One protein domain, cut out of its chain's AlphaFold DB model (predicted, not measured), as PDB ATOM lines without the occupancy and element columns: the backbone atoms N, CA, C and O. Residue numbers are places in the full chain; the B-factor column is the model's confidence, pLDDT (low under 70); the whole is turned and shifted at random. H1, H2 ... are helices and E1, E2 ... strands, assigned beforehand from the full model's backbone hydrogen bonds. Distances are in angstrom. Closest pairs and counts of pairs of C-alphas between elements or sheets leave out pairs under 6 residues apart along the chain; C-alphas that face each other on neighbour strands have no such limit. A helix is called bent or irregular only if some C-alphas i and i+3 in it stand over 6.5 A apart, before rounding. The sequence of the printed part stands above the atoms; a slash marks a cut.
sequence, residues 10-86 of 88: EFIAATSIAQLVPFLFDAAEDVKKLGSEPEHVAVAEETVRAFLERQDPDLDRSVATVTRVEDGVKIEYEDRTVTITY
ATOM      1  N   GLU A  10     191.920 158.334 151.165       88.19
ATOM      2  CA  GLU A  10     191.718 156.934 151.540       88.19
ATOM      3  C   GLU A  10     191.356 156.791 153.020       88.19
ATOM      4  O   GLU A  10     190.481 156.003 153.373       88.19
ATOM      5  N   PHE A  11     191.991 157.579 153.892       87.75
ATOM      6  CA  PHE A  11     191.691 157.578 155.323       87.75
ATOM      7  C   PHE A  11     190.309 158.172 155.601       87.75
ATOM      8  O   PHE A  11     189.568 157.650 156.436       87.75
ATOM      9  N   ILE A  12     189.938 159.240 154.888       88.94
ATOM     10  CA  ILE A  12     188.601 159.840 154.986       88.94
ATOM     11  C   ILE A  12     187.548 158.819 154.549       88.94
ATOM     12  O   ILE A  12     186.611 158.560 155.301       88.94
ATOM     13  N   ALA A  13     187.740 158.175 153.395       83.75
ATOM     14  CA  ALA A  13     186.837 157.139 152.903       83.75
ATOM     15  C   ALA A  13     186.724 155.964 153.887       83.75
ATOM     16  O   ALA A  13     185.616 155.548 154.221       83.75
ATOM     17  N   ALA A  14     187.850 155.468 154.410       84.94
ATOM     18  CA  ALA A  14     187.862 154.395 155.402       84.94
ATOM     19  C   ALA A  14     187.122 154.790 156.689       84.94
ATOM     20  O   ALA A  14     186.366 153.990 157.236       84.94
ATOM     21  N   THR A  15     187.287 156.034 157.146       88.94
ATOM     22  CA  THR A  15     186.583 156.559 158.323       88.94
ATOM     23  C   THR A  15     185.080 156.652 158.071       88.94
ATOM     24  O   THR A  15     184.296 156.220 158.914       88.94
ATOM     25  N   SER A  16     184.662 157.153 156.905       84.38
ATOM     26  CA  SER A  16     183.249 157.197 156.521       84.38
ATOM     27  C   SER A  16     182.637 155.798 156.446       84.38
ATOM     28  O   SER A  16     181.547 155.585 156.968       84.38
ATOM     29  N   ILE A  17     183.349 154.820 155.878       85.19
ATOM     30  CA  ILE A  17     182.902 153.420 155.857       85.19
ATOM     31  C   ILE A  17     182.773 152.881 157.285       85.19
ATOM     32  O   ILE A  17     181.737 152.321 157.628       85.19
ATOM     33  N   ALA A  18     183.779 153.093 158.139       88.56
ATOM     34  CA  ALA A  18     183.771 152.625 159.525       88.56
ATOM     35  C   ALA A  18     182.584 153.177 160.336       88.56
ATOM     36  O   ALA A  18     182.045 152.476 161.189       88.56
ATOM     37  N   GLN A  19     182.142 154.402 160.049       88.88
ATOM     38  CA  GLN A  19     180.954 154.995 160.671       88.88
ATOM     39  C   GLN A  19     179.642 154.335 160.224       88.88
ATOM     40  O   GLN A  19     178.670 154.348 160.976       88.88
ATOM     41  N   LEU A  20     179.610 153.746 159.026       86.81
ATOM     42  CA  LEU A  20     178.443 153.043 158.494       86.81
ATOM     43  C   LEU A  20     178.362 151.583 158.961       86.81
ATOM     44  O   LEU A  20     177.275 151.014 158.960       86.81
ATOM     45  N   VAL A  21     179.479 150.989 159.395       85.81
ATOM     46  CA  VAL A  21     179.579 149.568 159.782       85.81
ATOM     47  C   VAL A  21     178.460 149.092 160.726       85.81
ATOM     48  O   VAL A  21     177.880 148.051 160.426       85.81
ATOM     49  N   PRO A  22     178.092 149.800 161.815       86.44
ATOM     50  CA  PRO A  22     177.019 149.338 162.700       86.44
ATOM     51  C   PRO A  22     175.672 149.205 161.979       86.44
ATOM     52  O   PRO A  22     175.006 148.183 162.097       86.44
ATOM     53  N   PHE A  23     175.320 150.194 161.153       83.56
ATOM     54  CA  PHE A  23     174.081 150.175 160.376       83.56
ATOM     55  C   PHE A  23     174.085 149.072 159.315       83.56
ATOM     56  O   PHE A  23     173.044 148.493 159.023       83.56
ATOM     57  N   LEU A  24     175.255 148.766 158.744       80.62
ATOM     58  CA  LEU A  24     175.401 147.659 157.800       80.62
ATOM     59  C   LEU A  24     175.185 146.302 158.480       80.62
ATOM     60  O   LEU A  24     174.612 145.414 157.854       80.62
ATOM     61  N   PHE A  25     175.595 146.136 159.742       81.75
ATOM     62  CA  PHE A  25     175.306 144.917 160.501       81.75
ATOM     63  C   PHE A  25     173.815 144.767 160.799       81.75
ATOM     64  O   PHE A  25     173.260 143.707 160.514       81.75
ATOM     65  N   ASP A  26     173.160 145.827 161.278       83.62
ATOM     66  CA  ASP A  26     171.711 145.818 161.522       83.62
ATOM     67  C   ASP A  26     170.943 145.494 160.226       83.62
ATOM     68  O   ASP A  26     170.086 144.608 160.190       83.62
ATOM     69  N   ALA A  27     171.319 146.141 159.116       80.69
ATOM     70  CA  ALA A  27     170.731 145.877 157.807       80.69
ATOM     71  C   ALA A  27     170.978 144.434 157.335       80.69
ATOM     72  O   ALA A  27     170.085 143.819 156.756       80.69
ATOM     73  N   ALA A  28     172.158 143.859 157.593       77.75
ATOM     74  CA  ALA A  28     172.463 142.474 157.239       77.75
ATOM     75  C   ALA A  28     171.609 141.457 158.021       77.75
ATOM     76  O   ALA A  28     171.270 140.395 157.489       77.75
ATOM     77  N   GLU A  29     171.236 141.760 159.267       80.12
ATOM     78  CA  GLU A  29     170.279 140.944 160.022       80.12
ATOM     79  C   GLU A  29     168.872 141.032 159.428       80.12
ATOM     80  O   GLU A  29     168.216 140.004 159.226       80.12
ATOM     81  N   ASP A  30     168.428 142.243 159.096       81.25
ATOM     82  CA  ASP A  30     167.116 142.491 158.497       81.25
ATOM     83  C   ASP A  30     166.990 141.905 157.095       81.25
ATOM     84  O   ASP A  30     165.930 141.399 156.728       81.25
ATOM     85  N   VAL A  31     168.086 141.858 156.345       77.12
ATOM     86  CA  VAL A  31     168.142 141.250 155.020       77.12
ATOM     87  C   VAL A  31     167.681 139.789 155.024       77.12
ATOM     88  O   VAL A  31     167.084 139.318 154.060       77.12
ATOM     89  N   LYS A  32     167.872 139.049 156.123       73.25
ATOM     90  CA  LYS A  32     167.388 137.660 156.225       73.25
ATOM     91  C   LYS A  32     165.860 137.557 156.139       73.25
ATOM     92  O   LYS A  32     165.347 136.469 155.853       73.25
ATOM     93  N   LYS A  33     165.156 138.669 156.378       79.12
ATOM     94  CA  LYS A  33     163.697 138.814 156.309       79.12
ATOM     95  C   LYS A  33     163.191 139.120 154.895       79.12
ATOM     96  O   LYS A  33     161.987 138.999 154.690       79.12
ATOM     97  N   LEU A  34     164.069 139.466 153.941       80.06
ATOM     98  CA  LEU A  34     163.681 139.647 152.539       80.06
ATOM     99  C   LEU A  34     163.046 138.367 151.994       80.06
ATOM    100  O   LEU A  34     163.546 137.248 152.211       80.06
ATOM    101  N   GLY A  35     161.945 138.570 151.274       79.25
ATOM    102  CA  GLY A  35     161.247 137.523 150.547       79.25
ATOM    103  C   GLY A  35     162.051 137.003 149.355       79.25
ATOM    104  O   GLY A  35     163.229 137.302 149.163       79.25
ATOM    105  N   SER A  36     161.403 136.169 148.545       79.38
ATOM    106  CA  SER A  36     161.992 135.634 147.312       79.38
ATOM    107  C   SER A  36     161.822 136.567 146.110       79.38
ATOM    108  O   SER A  36     162.435 136.334 145.072       79.38
ATOM    109  N   GLU A  37     160.973 137.586 146.230       86.38
ATOM    110  CA  GLU A  37     160.716 138.558 145.170       86.38
ATOM    111  C   GLU A  37     161.717 139.722 145.260       86.38
ATOM    112  O   GLU A  37     162.085 140.114 146.370       86.38
ATOM    113  N   PRO A  38     162.181 140.270 144.122       85.25
ATOM    114  CA  PRO A  38     162.998 141.479 144.113       85.25
ATOM    115  C   PRO A  38     162.258 142.664 144.733       85.25
ATOM    116  O   PRO A  38     161.089 142.903 144.426       85.25
ATOM    117  N   GLU A  39     162.961 143.437 145.554       87.31
ATOM    118  CA  GLU A  39     162.427 144.640 146.186       87.31
ATOM    119  C   GLU A  39     163.099 145.897 145.625       87.31
ATOM    120  O   GLU A  39     164.309 145.950 145.394       87.31
ATOM    121  N   HIS A  40     162.286 146.926 145.412       85.56
ATOM    122  CA  HIS A  40     162.708 148.237 144.941       85.56
ATOM    123  C   HIS A  40     162.975 149.154 146.134       85.56
ATOM    124  O   HIS A  40     162.074 149.430 146.925       85.56
ATOM    125  N   VAL A  41     164.213 149.630 146.265       85.94
ATOM    126  CA  VAL A  41     164.655 150.440 147.403       85.94
ATOM    127  C   VAL A  41     165.192 151.778 146.913       85.94
ATOM    128  O   VAL A  41     166.098 151.822 146.083       85.94
ATOM    129  N   ALA A  42     164.665 152.878 147.453       83.88
ATOM    130  CA  ALA A  42     165.206 154.208 147.193       83.88
ATOM    131  C   ALA A  42     166.643 154.316 147.720       83.88
ATOM    132  O   ALA A  42     166.925 153.970 148.870       83.88
ATOM    133  N   VAL A  43     167.555 154.853 146.913       84.94
ATOM    134  CA  VAL A  43     168.901 155.179 147.401       84.94
ATOM    135  C   VAL A  43     168.893 156.408 148.313       84.94
ATOM    136  O   VAL A  43     167.938 157.189 148.355       84.94
ATOM    137  N   ALA A  44     169.981 156.593 149.065       84.31
ATOM    138  CA  ALA A  44     170.093 157.661 150.057       84.31
ATOM    139  C   ALA A  44     169.883 159.060 149.455       84.31
ATOM    140  O   ALA A  44     169.197 159.883 150.055       84.31
ATOM    141  N   GLU A  45     170.429 159.316 148.263       83.75
ATOM    142  CA  GLU A  45     170.257 160.598 147.571       83.75
ATOM    143  C   GLU A  45     168.779 160.897 147.290       83.75
ATOM    144  O   GLU A  45     168.301 161.983 147.616       83.75
ATOM    145  N   GLU A  46     168.038 159.917 146.765       85.69
ATOM    146  CA  GLU A  46     166.602 160.046 146.508       85.69
ATOM    147  C   GLU A  46     165.820 160.276 147.785       85.69
ATOM    148  O   GLU A  46     164.988 161.172 147.858       85.69
ATOM    149  N   THR A  47     166.118 159.484 148.811       83.81
ATOM    150  CA  THR A  47     165.437 159.571 150.101       83.81
ATOM    151  C   THR A  47     165.594 160.969 150.696       83.81
ATOM    152  O   THR A  47     164.625 161.564 151.165       83.81
ATOM    153  N   VAL A  48     166.806 161.533 150.628       85.25
ATOM    154  CA  VAL A  48     167.080 162.900 151.087       85.25
ATOM    155  C   VAL A  48     166.369 163.928 150.209       85.25
ATOM    156  O   VAL A  48     165.750 164.847 150.747       85.25
ATOM    157  N   ARG A  49     166.416 163.785 148.879       87.62
ATOM    158  CA  ARG A  49     165.742 164.700 147.946       87.62
ATOM    159  C   ARG A  49     164.234 164.725 148.184       87.62
ATOM    160  O   ARG A  49     163.673 165.790 148.427       87.62
ATOM    161  N   ALA A  50     163.602 163.557 148.185       86.88
ATOM    162  CA  ALA A  50     162.176 163.379 148.413       86.88
ATOM    163  C   ALA A  50     161.749 163.951 149.772       86.88
ATOM    164  O   ALA A  50     160.773 164.696 149.856       86.88
ATOM    165  N   PHE A  51     162.544 163.721 150.825       88.81
ATOM    166  CA  PHE A  51     162.307 164.318 152.139       88.81
ATOM    167  C   PHE A  51     162.331 165.855 152.109       88.81
ATOM    168  O   PHE A  51     161.422 166.498 152.640       88.81
ATOM    169  N   LEU A  52     163.348 166.457 151.480       91.19
ATOM    170  CA  LEU A  52     163.476 167.915 151.371       91.19
ATOM    171  C   LEU A  52     162.332 168.534 150.558       91.19
ATOM    172  O   LEU A  52     161.837 169.609 150.900       91.19
ATOM    173  N   GLU A  53     161.892 167.840 149.514       92.50
ATOM    174  CA  GLU A  53     160.803 168.271 148.638       92.50
ATOM    175  C   GLU A  53     159.409 167.892 149.164       92.50
ATOM    176  O   GLU A  53     158.407 168.326 148.597       92.50
ATOM    177  N   ARG A  54     159.333 167.145 150.276       89.81
ATOM    178  CA  ARG A  54     158.096 166.605 150.871       89.81
ATOM    179  C   ARG A  54     157.275 165.776 149.883       89.81
ATOM    180  O   ARG A  54     156.053 165.908 149.815       89.81
ATOM    181  N   GLN A  55     157.964 164.944 149.120       90.44
ATOM    182  CA  GLN A  55     157.387 164.020 148.155       90.44
ATOM    183  C   GLN A  55     157.767 162.586 148.520       90.44
ATOM    184  O   GLN A  55     158.665 162.361 149.335       90.44
ATOM    185  N   ASP A  56     157.070 161.627 147.921       87.69
ATOM    186  CA  ASP A  56     157.481 160.231 147.993       87.69
ATOM    187  C   ASP A  56     158.739 160.013 147.130       87.69
ATOM    188  O   ASP A  56     158.866 160.644 146.075       87.69
ATOM    189  N   PRO A  57     159.676 159.149 147.562       84.19
ATOM    190  CA  PRO A  57     160.828 158.764 146.758       84.19
ATOM    191  C   PRO A  57     160.409 158.203 145.400       84.19
ATOM    192  O   PRO A  57     159.545 157.327 145.329       84.19
ATOM    193  N   ASP A  58     161.056 158.662 144.328       84.19
ATOM    194  CA  ASP A  58     160.872 158.077 143.001       84.19
ATOM    195  C   ASP A  58     161.585 156.719 142.923       84.19
ATOM    196  O   ASP A  58     162.790 156.613 142.661       84.19
ATOM    197  N   LEU A  59     160.799 155.672 143.177       82.31
ATOM    198  CA  LEU A  59     161.220 154.277 143.129       82.31
ATOM    199  C   LEU A  59     161.358 153.724 141.708       82.31
ATOM    200  O   LEU A  59     161.596 152.534 141.592       82.31
ATOM    201  N   ASP A  60     161.220 154.516 140.645       75.69
ATOM    202  CA  ASP A  60     161.566 154.088 139.280       75.69
ATOM    203  C   ASP A  60     162.886 154.727 138.821       75.69
ATOM    204  O   ASP A  60     163.671 154.126 138.086       75.69
ATOM    205  N   ARG A  61     163.166 155.950 139.283       69.62
ATOM    206  CA  ARG A  61     164.349 156.726 138.889       69.62
ATOM    207  C   ARG A  61     165.584 156.462 139.746       69.62
ATOM    208  O   ARG A  61     166.704 156.621 139.264       69.62
ATOM    209  N   SER A  62     165.403 156.118 141.017       72.44
ATOM    210  CA  SER A  62     166.504 156.017 141.987       72.44
ATOM    211  C   SER A  62     166.378 154.780 142.868       72.44
ATOM    212  O   SER A  62     166.594 154.797 144.081       72.44
ATOM    213  N   VAL A  63     166.032 153.691 142.195       80.69
ATOM    214  CA  VAL A  63     165.859 152.352 142.736       80.69
ATOM    215  C   VAL A  63     167.165 151.601 142.660       80.69
ATOM    216  O   VAL A  63     167.665 151.299 141.578       80.69
ATOM    217  N   ALA A  64     167.687 151.227 143.815       88.81
ATOM    218  CA  ALA A  64     168.430 149.991 143.874       88.81
ATOM    219  C   ALA A  64     167.414 148.839 143.830       88.81
ATOM    220  O   ALA A  64     166.452 148.824 144.600       88.81
ATOM    221  N   THR A  65     167.609 147.876 142.936       89.69
ATOM    222  CA  THR A  65     166.876 146.608 142.987       89.69
ATOM    223  C   THR A  65     167.653 145.650 143.870       89.69
ATOM    224  O   THR A  65     168.828 145.374 143.621       89.69
ATOM    225  N   VAL A  66     166.999 145.158 144.913       89.62
ATOM    226  CA  VAL A  66     167.581 144.264 145.909       89.62
ATOM    227  C   VAL A  66     166.952 142.891 145.737       89.62
ATOM    228  O   VAL A  66     165.740 142.730 145.834       89.62
ATOM    229  N   THR A  67     167.778 141.888 145.458       91.06
ATOM    230  CA  THR A  67     167.329 140.507 145.260       91.06
ATOM    231  C   THR A  67     168.085 139.578 146.192       91.06
ATOM    232  O   THR A  67     169.319 139.590 146.234       91.06
ATOM    233  N   ARG A  68     167.356 138.729 146.917       88.62
ATOM    234  CA  ARG A  68     167.958 137.648 147.697       88.62
ATOM    235  C   ARG A  68     168.547 136.595 146.756       88.62
ATOM    236  O   ARG A  68     167.870 136.125 145.845       88.62
ATOM    237  N   VAL A  69     169.792 136.206 146.999       88.94
ATOM    238  CA  VAL A  69     170.473 135.108 146.293       88.94
ATOM    239  C   VAL A  69     170.898 134.037 147.299       88.94
ATOM    240  O   VAL A  69     170.765 134.251 148.503       88.94
ATOM    241  N   GLU A  70     171.371 132.881 146.821       84.56
ATOM    242  CA  GLU A  70     171.687 131.721 147.675       84.56
ATOM    243  C   GLU A  70     172.595 132.092 148.858       84.56
ATOM    244  O   GLU A  70     172.245 131.813 150.005       84.56
ATOM    245  N   ASP A  71     173.672 132.834 148.593       84.94
ATOM    246  CA  ASP A  71     174.704 133.144 149.591       84.94
ATOM    247  C   ASP A  71     174.687 134.603 150.070       84.94
ATOM    248  O   ASP A  71     175.661 135.080 150.654       84.94
ATOM    249  N   GLY A  72     173.619 135.361 149.805       87.56
ATOM    250  CA  GLY A  72     173.666 136.798 150.058       87.56
ATOM    251  C   GLY A  72     172.529 137.619 149.474       87.56
ATOM    252  O   GLY A  72     171.373 137.193 149.389       87.56
ATOM    253  N   VAL A  73     172.900 138.821 149.045       90.12
ATOM    254  CA  VAL A  73     172.031 139.782 148.371       90.12
ATOM    255  C   VAL A  73     172.743 140.361 147.165       90.12
ATOM    256  O   VAL A  73     173.903 140.769 147.245       90.12
ATOM    257  N   LYS A  74     172.021 140.433 146.053       92.00
ATOM    258  CA  LYS A  74     172.412 141.171 144.857       92.00
ATOM    259  C   LYS A  74     171.734 142.540 144.882       92.00
ATOM    260  O   LYS A  74     170.519 142.618 145.048       92.00
ATOM    261  N   ILE A  75     172.522 143.595 144.710       91.31
ATOM    262  CA  ILE A  75     172.068 144.982 144.628       91.31
ATOM    263  C   ILE A  75     172.422 145.510 143.240       91.31
ATOM    264  O   ILE A  75     173.588 145.489 142.841       91.31
ATOM    265  N   GLU A  76     171.417 145.977 142.511       91.56
ATOM    266  CA  GLU A  76     171.552 146.566 141.178       91.56
ATOM    267  C   GLU A  76     171.155 148.034 141.242       91.56
ATOM    268  O   GLU A  76     170.029 148.345 141.615       91.56
ATOM    269  N   TYR A  77     172.074 148.932 140.900       88.44
ATOM    270  CA  TYR A  77     171.843 150.372 140.894       88.44
ATOM    271  C   TYR A  77     172.557 150.991 139.693       88.44
ATOM    272  O   TYR A  77     173.780 150.877 139.576       88.44
ATOM    273  N   GLU A  78     171.793 151.635 138.807       85.00
ATOM    274  CA  GLU A  78     172.274 152.098 137.496       85.00
ATOM    275  C   GLU A  78     172.998 150.958 136.739       85.00
ATOM    276  O   GLU A  78     172.507 149.833 136.693       85.00
ATOM    277  N   ASP A  79     174.182 151.217 136.178       86.25
ATOM    278  CA  ASP A  79     175.009 150.222 135.478       86.25
ATOM    279  C   ASP A  79     175.912 149.404 136.425       86.25
ATOM    280  O   ASP A  79     176.894 148.789 135.994       86.25
ATOM    281  N   ARG A  80     175.648 149.432 137.739       88.25
ATOM    282  CA  ARG A  80     176.475 148.766 138.752       88.25
ATOM    283  C   ARG A  80     175.714 147.643 139.437       88.25
ATOM    284  O   ARG A  80     174.559 147.777 139.832       88.25
ATOM    285  N   THR A  81     176.425 146.546 139.657       91.06
ATOM    286  CA  THR A  81     175.933 145.403 140.421       91.06
ATOM    287  C   THR A  81     176.938 145.057 141.505       91.06
ATOM    288  O   THR A  81     178.131 144.922 141.232       91.06
ATOM    289  N   VAL A  82     176.450 144.896 142.732       90.19
ATOM    290  CA  VAL A  82     177.240 144.434 143.875       90.19
ATOM    291  C   VAL A  82     176.537 143.238 144.497       90.19
ATOM    292  O   VAL A  82     175.329 143.271 144.719       90.19
ATOM    293  N   THR A  83     177.301 142.194 144.802       90.38
ATOM    294  CA  THR A  83     176.820 141.055 145.587       90.38
ATOM    295  C   THR A  83     177.474 141.099 146.956       90.38
ATOM    296  O   THR A  83     178.700 141.093 147.055       90.38
ATOM    297  N   ILE A  84     176.655 141.146 148.003       86.06
ATOM    298  CA  ILE A  84     177.102 141.057 149.393       86.06
ATOM    299  C   ILE A  84     176.797 139.646 149.869       86.06
ATOM    300  O   ILE A  84     175.634 139.249 149.905       86.06
ATOM    301  N   THR A  85     177.832 138.891 150.217       85.75
ATOM    302  CA  THR A  85     177.689 137.535 150.747       85.75
ATOM    303  C   THR A  85     177.549 137.564 152.264       85.75
ATOM    304  O   THR A  85     178.220 138.358 152.930       85.75
ATOM    305  N   TYR A  86     176.721 136.687 152.831       74.44
ATOM    306  CA  TYR A  86     176.744 136.442 154.273       74.44
ATOM    307  C   TYR A  86     178.091 135.783 154.589       74.44
ATOM    308  O   TYR A  86     178.369 134.702 154.082       74.44
TER     309      TYR A  86
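This is residues 10 to 86 of the 88 residues of an uncharacterized protein of Bacteroidetes bacterium QH_1_64_81 (UniProt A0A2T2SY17). A strongly twisted wall of four antiparallel strands, E1 to E4, has a long bent helix, H1, that comes close to it only with residues 28 to 31, while residues 10 to 27 stick out as a free arm. A second helix, H2, follows E1 and reaches away past the sheet, grazing it with residues 44 to 50. The 77 printed residues include two named helices and four named strands in the order H1 E1 H2 E2 E3 E4; the sheet runs E1, E2, E3, E4, and the class is mixed, helices and strands. The whole is only just loose, close to compact, with a radius of gyration of the C-alphas of 13.9 A and spans of 37 by 37 by 24 A.

The sheet is made of E1, residues 39 to 42, 10.0 A long from first to last C-alpha; E2, residues 63 to 69, 18.2 A; E3, residues 72 to 77, 16.5 A; and E4, residues 80 to 85, also 16.5 A. C-alpha 85, where E4 ends, is at (177.689, 137.535, 150.747). H2 holds residues 44 to 53 and is 14.2 A long, beginning with C-alpha 44 at (170.093, 157.661, 150.057). H1, residues 10 to 31, was assigned as one helix by its hydrogen bonds but is bent: C-alphas 19 and 22 are 7.2 A apart. Its arms are H1a, residues 10 to 19, 14.2 A long, and H1b, residues 22 to 31, 14.3 A long. C-alpha 10 is at (191.718, 156.934, 151.540).

E2, E3 and E4 form a meander, each strand the antiparallel neighbour of the one before, with hairpins E2 and E3, and E3 and E4. E2 and E3 run at 158 degrees, with N 67 and O 74 at 2.9 A, within hydrogen-bond range. E3 and E4 run at 166 degrees, with N 75 and O 82 at 2.8 A. On the other side of E2, E1 is its antiparallel neighbour at 144 degrees, with N 41 and O 64 at 2.9 A. E1 and E4 are the edge strands and are apart. H1b is on the sheet but only grazes it, with residues 28 to 31; the closest C-alphas of H1b and E3 are those of Val 31 and Val 73, 7.8 A apart. H2 also only grazes the sheet, with residues 44 to 50. H1a is not on the sheet, is apart from H2, and stands at a steep tilt of 58 degrees to H1b. H1b and H2 are apart. In H1a, H1b and H2 every O i to N i+4 pair is within hydrogen-bond range.

The two C-alphas farthest apart are those of Glu 53 and Glu 70, 38.1 A. Without the residues 10 to 27 that stand free, the body of 59 residues spans 38 by 25 by 17 A. The printed part has no cut, and no link is long. Mean pLDDT of the printed part is 85.2, and residue 61 is under 70.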